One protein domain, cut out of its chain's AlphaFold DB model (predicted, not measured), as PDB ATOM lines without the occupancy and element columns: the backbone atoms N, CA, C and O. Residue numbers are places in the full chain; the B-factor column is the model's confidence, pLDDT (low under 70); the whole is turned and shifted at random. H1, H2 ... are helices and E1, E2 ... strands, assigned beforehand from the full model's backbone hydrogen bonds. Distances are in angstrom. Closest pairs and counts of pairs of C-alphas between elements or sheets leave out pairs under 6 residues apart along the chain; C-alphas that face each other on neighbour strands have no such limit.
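Overview. This is residues 25 to 76 of the 131 residues of an uncharacterized protein of Glomus cerebriforme (UniProt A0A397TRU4). A small two-stranded hairpin, E1 and E2, continues one end of the long helix H1, and the chain then folds back to place the short helix H2 beside part of H1. The 52 printed residues run H1, E1, E2, H2; the sheet E1 - E2 is antiparallel and the class is mostly helix. The whole is elongated, 45 by 25 by 16 A, and only just loose, close to extended, with a radius of gyration of the C-alphas of 14.4 A.

Arrangement. E1, residues 50 to 52, and E2, residues 58 to 60, form a hairpin at 141 degrees, with N 51 and O 59 3.0 A apart, within hydrogen-bond range. H1, residues 32 to 49, touches H2, residues 66 to 74, with residues 41 to 48 alone; the closest C-alphas, of Phe 41 and Ile 73, are 7.0 A apart. They run opposite ways at a shallow tilt of 34.9 degrees, only just short of steep. E1 and H2 are apart. In H1 and H2 every O i to N i+4 pair is within hydrogen-bond range.

Along the chain. H1 spans 25.5 A from C-alpha 32 at (165.626, 218.346, 178.010); H2 spans 12.2 A, ending at C-alpha 74 at (162.762, 217.238, 197.136).

Size, cuts and confidence. The farthest C-alphas, of Leu 27 and Lys 55, are 46.3 A apart. The printed part has no cut, and the three links are tight. Residues 25 to 27 and 51 to 58 are under pLDDT 70.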
ATOM      1  N   LEU A  25     161.498 225.836 170.474       66.12
ATOM      2  CA  LEU A  25     161.100 224.792 171.428       66.12
ATOM      3  C   LEU A  25     162.143 224.526 172.522       66.12
ATOM      4  O   LEU A  25     161.793 224.058 173.604       66.12
ATOM      5  N   GLU A  26     163.417 224.815 172.251       66.62
ATOM      6  CA  GLU A  26     164.493 224.704 173.245       66.62
ATOM      7  C   GLU A  26     164.426 225.835 174.277       66.62
ATOM      8  O   GLU A  26     164.778 225.626 175.439       66.62
ATOM      9  N   LEU A  27     163.918 227.002 173.862       67.19
ATOM     10  CA  LEU A  27     163.704 228.165 174.722       67.19
ATOM     11  C   LEU A  27     162.309 228.160 175.372       67.19
ATOM     12  O   LEU A  27     162.169 228.478 176.550       67.19
ATOM     13  N   PHE A  28     161.285 227.765 174.614       70.75
ATOM     14  CA  PHE A  28     159.877 227.761 175.002       70.75
ATOM     15  C   PHE A  28     159.245 226.395 174.719       70.75
ATOM     16  O   PHE A  28     158.959 226.049 173.577       70.75
ATOM     17  N   GLY A  29     158.971 225.620 175.764       71.94
ATOM     18  CA  GLY A  29     158.353 224.298 175.643       71.94
ATOM     19  C   GLY A  29     159.138 223.228 176.386       71.94
ATOM     20  O   GLY A  29     159.962 223.534 177.241       71.94
ATOM     21  N   ILE A  30     158.858 221.955 176.096       80.56
ATOM     22  CA  ILE A  30     159.482 220.823 176.789       80.56
ATOM     23  C   ILE A  30     160.920 220.644 176.278       80.56
ATOM     24  O   ILE A  30     161.177 219.874 175.349       80.56
ATOM     25  N   ASN A  31     161.870 221.344 176.894       82.69
ATOM     26  CA  ASN A  31     163.299 221.108 176.690       82.69
ATOM     27  C   ASN A  31     163.783 219.871 177.480       82.69
ATOM     28  O   ASN A  31     162.998 219.180 178.134       82.69
ATOM     29  N   GLN A  32     165.077 219.551 177.384       82.31
ATOM     30  CA  GLN A  32     165.626 218.346 178.010       82.31
ATOM     31  C   GLN A  32     165.499 218.363 179.539       82.31
ATOM     32  O   GLN A  32     165.061 217.375 180.115       82.31
ATOM     33  N   VAL A  33     165.772 219.507 180.175       84.00
ATOM     34  CA  VAL A  33     165.628 219.677 181.629       84.00
ATOM     35  C   VAL A  33     164.186 219.414 182.062       84.00
ATOM     36  O   VAL A  33     163.951 218.697 183.034       84.00
ATOM     37  N   ILE A  34     163.209 219.933 181.316       85.75
ATOM     38  CA  ILE A  34     161.789 219.695 181.595       85.75
ATOM     39  C   ILE A  34     161.437 218.214 181.410       85.75
ATOM     40  O   ILE A  34     160.754 217.656 182.268       85.75
ATOM     41  N   ARG A  35     161.917 217.549 180.347       88.38
ATOM     42  CA  ARG A  35     161.711 216.097 180.158       88.38
ATOM     43  C   ARG A  35     162.262 215.289 181.323       88.38
ATOM     44  O   ARG A  35     161.551 214.446 181.857       88.38
ATOM     45  N   ASP A  36     163.501 215.550 181.716       88.75
ATOM     46  CA  ASP A  36     164.168 214.805 182.786       88.75
ATOM     47  C   ASP A  36     163.483 215.038 184.134       88.75
ATOM     48  O   ASP A  36     163.294 214.101 184.914       88.75
ATOM     49  N   THR A  37     163.008 216.264 184.361       88.44
ATOM     50  CA  THR A  37     162.181 216.601 185.521       88.44
ATOM     51  C   THR A  37     160.881 215.792 185.510       88.44
ATOM     52  O   THR A  37     160.606 215.085 186.475       88.44
ATOM     53  N   LEU A  38     160.111 215.812 184.415       90.56
ATOM     54  CA  LEU A  38     158.857 215.050 184.298       90.56
ATOM     55  C   LEU A  38     159.073 213.539 184.483       90.56
ATOM     56  O   LEU A  38     158.369 212.912 185.270       90.56
ATOM     57  N   ASN A  39     160.105 212.975 183.852       91.38
ATOM     58  CA  ASN A  39     160.472 211.564 184.006       91.38
ATOM     59  C   ASN A  39     160.807 211.205 185.465       91.38
ATOM     60  O   ASN A  39     160.509 210.098 185.927       91.38
ATOM     61  N   THR A  40     161.427 212.133 186.201       90.31
ATOM     62  CA  THR A  40     161.731 211.970 187.628       90.31
ATOM     63  C   THR A  40     160.448 211.917 188.453       90.31
ATOM     64  O   THR A  40     160.287 211.003 189.266       90.31
ATOM     65  N   PHE A  41     159.507 212.835 188.211       88.94
ATOM     66  CA  PHE A  41     158.192 212.817 188.860       88.94
ATOM     67  C   PHE A  41     157.447 211.504 188.592       88.94
ATOM     68  O   PHE A  41     157.004 210.854 189.542       88.94
ATOM     69  N   ASP A  42     157.379 211.070 187.333       88.44
ATOM     70  CA  ASP A  42     156.723 209.814 186.958       88.44
ATOM     71  C   ASP A  42     157.361 208.614 187.666       88.44
ATOM     72  O   ASP A  42     156.664 207.769 188.228       88.44
ATOM     73  N   SER A  43     158.694 208.563 187.719       88.12
ATOM     74  CA  SER A  43     159.430 207.484 188.391       88.12
ATOM     75  C   SER A  43     159.147 207.433 189.895       88.12
ATOM     76  O   SER A  43     158.986 206.347 190.462       88.12
ATOM     77  N   ILE A  44     159.062 208.592 190.553       86.50
ATOM     78  CA  ILE A  44     158.727 208.691 191.979       86.50
ATOM     79  C   ILE A  44     157.300 208.201 192.226       86.50
ATOM     80  O   ILE A  44     157.092 207.390 193.131       86.50
ATOM     81  N   MET A  45     156.344 208.643 191.405       82.62
ATOM     82  CA  MET A  45     154.942 208.236 191.518       82.62
ATOM     83  C   MET A  45     154.781 206.735 191.290       82.62
ATOM     84  O   MET A  45     154.180 206.055 192.116       82.62
ATOM     85  N   ILE A  46     155.393 206.191 190.237       82.25
ATOM     86  CA  ILE A  46     155.403 204.752 189.953       82.25
ATOM     87  C   ILE A  46     155.987 203.977 191.138       82.25
ATOM     88  O   ILE A  46     155.383 203.004 191.583       82.25
ATOM     89  N   PHE A  47     157.123 204.408 191.692       81.94
ATOM     90  CA  PHE A  47     157.720 203.739 192.846       81.94
ATOM     91  C   PHE A  47     156.792 203.742 194.065       81.94
ATOM     92  O   PHE A  47     156.702 202.738 194.765       81.94
ATOM     93  N   LEU A  48     156.160 204.879 194.370       78.50
ATOM     94  CA  LEU A  48     155.324 205.023 195.565       78.50
ATOM     95  C   LEU A  48     153.976 204.311 195.409       78.50
ATOM     96  O   LEU A  48     153.438 203.801 196.389       78.50
ATOM     97  N   MET A  49     153.450 204.246 194.186       75.50
ATOM     98  CA  MET A  49     152.185 203.587 193.882       75.50
ATOM     99  C   MET A  49     152.332 202.079 193.683       75.50
ATOM    100  O   MET A  49     151.381 201.357 193.956       75.50
ATOM    101  N   LEU A  50     153.468 201.566 193.204       72.44
ATOM    102  CA  LEU A  50     153.629 200.137 192.931       72.44
ATOM    103  C   LEU A  50     154.240 199.400 194.125       72.44
ATOM    104  O   LEU A  50     155.436 199.507 194.398       72.44
ATOM    105  N   LYS A  51     153.451 198.534 194.768       64.06
ATOM    106  CA  LYS A  51     153.980 197.542 195.708       64.06
ATOM    107  C   LYS A  51     154.093 196.195 194.999       64.06
ATOM    108  O   LYS A  51     153.100 195.543 194.685       64.06
ATOM    109  N   LEU A  52     155.322 195.759 194.729       56.50
ATOM    110  CA  LEU A  52     155.585 194.453 194.122       56.50
ATOM    111  C   LEU A  52     155.467 193.357 195.190       56.50
ATOM    112  O   LEU A  52     156.338 193.218 196.050       56.50
ATOM    113  N   ILE A  53     154.405 192.550 195.138       55.53
ATOM    114  CA  ILE A  53     154.342 191.309 195.919       55.53
ATOM    115  C   ILE A  53     155.076 190.207 195.142       55.53
ATOM    116  O   ILE A  53     154.973 190.089 193.918       55.53
ATOM    117  N   ARG A  54     155.819 189.358 195.868       47.97
ATOM    118  CA  ARG A  54     156.405 188.111 195.348       47.97
ATOM    119  C   ARG A  54     155.301 187.228 194.746       47.97
ATOM    120  O   ARG A  54     154.672 186.480 195.487       47.97
ATOM    121  N   LYS A  55     155.079 187.350 193.429       56.16
ATOM    122  CA  LYS A  55     154.371 186.441 192.490       56.16
ATOM    123  C   LYS A  55     153.920 187.123 191.181       56.16
ATOM    124  O   LYS A  55     153.184 186.512 190.418       56.16
ATOM    125  N   GLY A  56     154.356 188.353 190.890       61.88
ATOM    126  CA  GLY A  56     154.066 189.007 189.604       61.88
ATOM    127  C   GLY A  56     152.681 189.657 189.510       61.88
ATOM    128  O   GLY A  56     152.286 190.077 188.430       61.88
ATOM    129  N   MET A  57     151.956 189.767 190.628       63.97
ATOM    130  CA  MET A  57     150.778 190.629 190.730       63.97
ATOM    131  C   MET A  57     151.208 192.031 191.161       63.97
ATOM    132  O   MET A  57     151.925 192.189 192.151       63.97
ATOM    133  N   ILE A  58     150.773 193.028 190.391       69.25
ATOM    134  CA  ILE A  58     150.935 194.445 190.705       69.25
ATOM    135  C   ILE A  58     149.780 194.853 191.621       69.25
ATOM    136  O   ILE A  58     148.621 194.734 191.227       69.25
ATOM    137  N   GLU A  59     150.092 195.339 192.821       71.19
ATOM    138  CA  GLU A  59     149.120 196.001 193.688       71.19
ATOM    139  C   GLU A  59     149.451 197.492 193.757       71.19
ATOM    140  O   GLU A  59     150.603 197.879 193.983       71.19
ATOM    141  N   TYR A  60     148.433 198.324 193.538       70.19
ATOM    142  CA  TYR A  60     148.559 199.766 193.671       70.19
ATOM    143  C   TYR A  60     148.343 200.159 195.131       70.19
ATOM    144  O   TYR A  60     147.280 199.905 195.701       70.19
ATOM    145  N   GLN A  61     149.338 200.793 195.742       71.19
ATOM    146  CA  GLN A  61     149.211 201.398 197.056       71.19
ATOM    147  C   GLN A  61     148.286 202.614 196.947       71.19
ATOM    148  O   GLN A  61     148.643 203.635 196.368       71.19
ATOM    149  N   THR A  62     147.082 202.498 197.503       70.25
ATOM    150  CA  THR A  62     146.084 203.582 197.537       70.25
ATOM    151  C   THR A  62     146.199 204.461 198.780       70.25
ATOM    152  O   THR A  62     145.610 205.534 198.827       70.25
ATOM    153  N   ASN A  63     146.964 204.015 199.781       72.62
ATOM    154  CA  ASN A  63     147.230 204.746 201.015       72.62
ATOM    155  C   ASN A  63     148.704 205.161 201.044       72.62
ATOM    156  O   ASN A  63     149.543 204.473 201.632       72.62
ATOM    157  N   PHE A  64     149.040 206.224 200.320       73.81
ATOM    158  CA  PHE A  64     150.351 206.858 200.394       73.81
ATOM    159  C   PHE A  64     150.199 208.270 200.950       73.81
ATOM    160  O   PHE A  64     149.184 208.933 200.756       73.81
ATOM    161  N   ASP A  65     151.217 208.687 201.685       83.75
ATOM    162  CA  ASP A  65     151.265 209.962 202.375       83.75
ATOM    163  C   ASP A  65     151.894 211.026 201.468       83.75
ATOM    164  O   ASP A  65     152.958 210.806 200.879       83.75
ATOM    165  N   MET A  66     151.226 212.173 201.341       84.69
ATOM    166  CA  MET A  66     151.700 213.272 200.504       84.69
ATOM    167  C   MET A  66     152.961 213.925 201.064       84.69
ATOM    168  O   MET A  66     153.767 214.404 200.267       84.69
ATOM    169  N   ASP A  67     153.190 213.873 202.378       89.31
ATOM    170  CA  ASP A  67     154.444 214.353 202.966       89.31
ATOM    171  C   ASP A  67     155.607 213.464 202.499       89.31
ATOM    172  O   ASP A  67     156.646 213.948 202.052       89.31
ATOM    173  N   THR A  68     155.392 212.147 202.456       86.25
ATOM    174  CA  THR A  68     156.369 211.196 201.902       86.25
ATOM    175  C   THR A  68     156.628 211.433 200.407       86.25
ATOM    176  O   THR A  68     157.770 211.329 199.954       86.25
ATOM    177  N   VAL A  69     155.590 211.749 199.622       84.94
ATOM    178  CA  VAL A  69     155.741 212.114 198.200       84.94
ATOM    179  C   VAL A  69     156.580 213.386 198.067       84.94
ATOM    180  O   VAL A  69     157.518 213.417 197.270       84.94
ATOM    181  N   HIS A  70     156.270 214.408 198.866       88.12
ATOM    182  CA  HIS A  70     156.956 215.695 198.865       88.12
ATOM    183  C   HIS A  70     158.450 215.548 199.168       88.12
ATOM    184  O   HIS A  70     159.276 215.951 198.348       88.12
ATOM    185  N   GLU A  71     158.802 214.887 200.272       89.38
ATOM    186  CA  GLU A  71     160.199 214.647 200.661       89.38
ATOM    187  C   GLU A  71     160.978 213.909 199.570       89.38
ATOM    188  O   GLU A  71     162.138 214.211 199.276       89.38
ATOM    189  N   LYS A  72     160.322 212.959 198.901       87.19
ATOM    190  CA  LYS A  72     160.956 212.179 197.844       87.19
ATOM    191  C   LYS A  72     161.163 212.968 196.555       87.19
ATOM    192  O   LYS A  72     162.149 212.729 195.859       87.19
ATOM    193  N   ILE A  73     160.271 213.904 196.236       88.19
ATOM    194  CA  ILE A  73     160.479 214.865 195.146       88.19
ATOM    195  C   ILE A  73     161.658 215.777 195.490       88.19
ATOM    196  O   ILE A  73     162.576 215.903 194.681       88.19
ATOM    197  N   LEU A  74     161.684 216.347 196.698       88.94
ATOM    198  CA  LEU A  74     162.762 217.238 197.136       88.94
ATOM    199  C   LEU A  74     164.137 216.557 197.143       88.94
ATOM    200  O   LEU A  74     165.142 217.221 196.897       88.94
ATOM    201  N   SER A  75     164.200 215.241 197.372       88.25
ATOM    202  CA  SER A  75     165.463 214.497 197.328       88.25
ATOM    203  C   SER A  75     166.000 214.252 195.909       88.25
ATOM    204  O   SER A  75     167.155 213.853 195.774       88.25
ATOM    205  N   HIS A  76     165.182 214.423 194.865       86.00
ATOM    206  CA  HIS A  76     165.567 214.181 193.463       86.00
ATOM    207  C   HIS A  76     165.555 215.446 192.600       86.00
ATOM    208  O   HIS A  76     166.126 215.440 191.513       86.00
TER     209      HIS A  76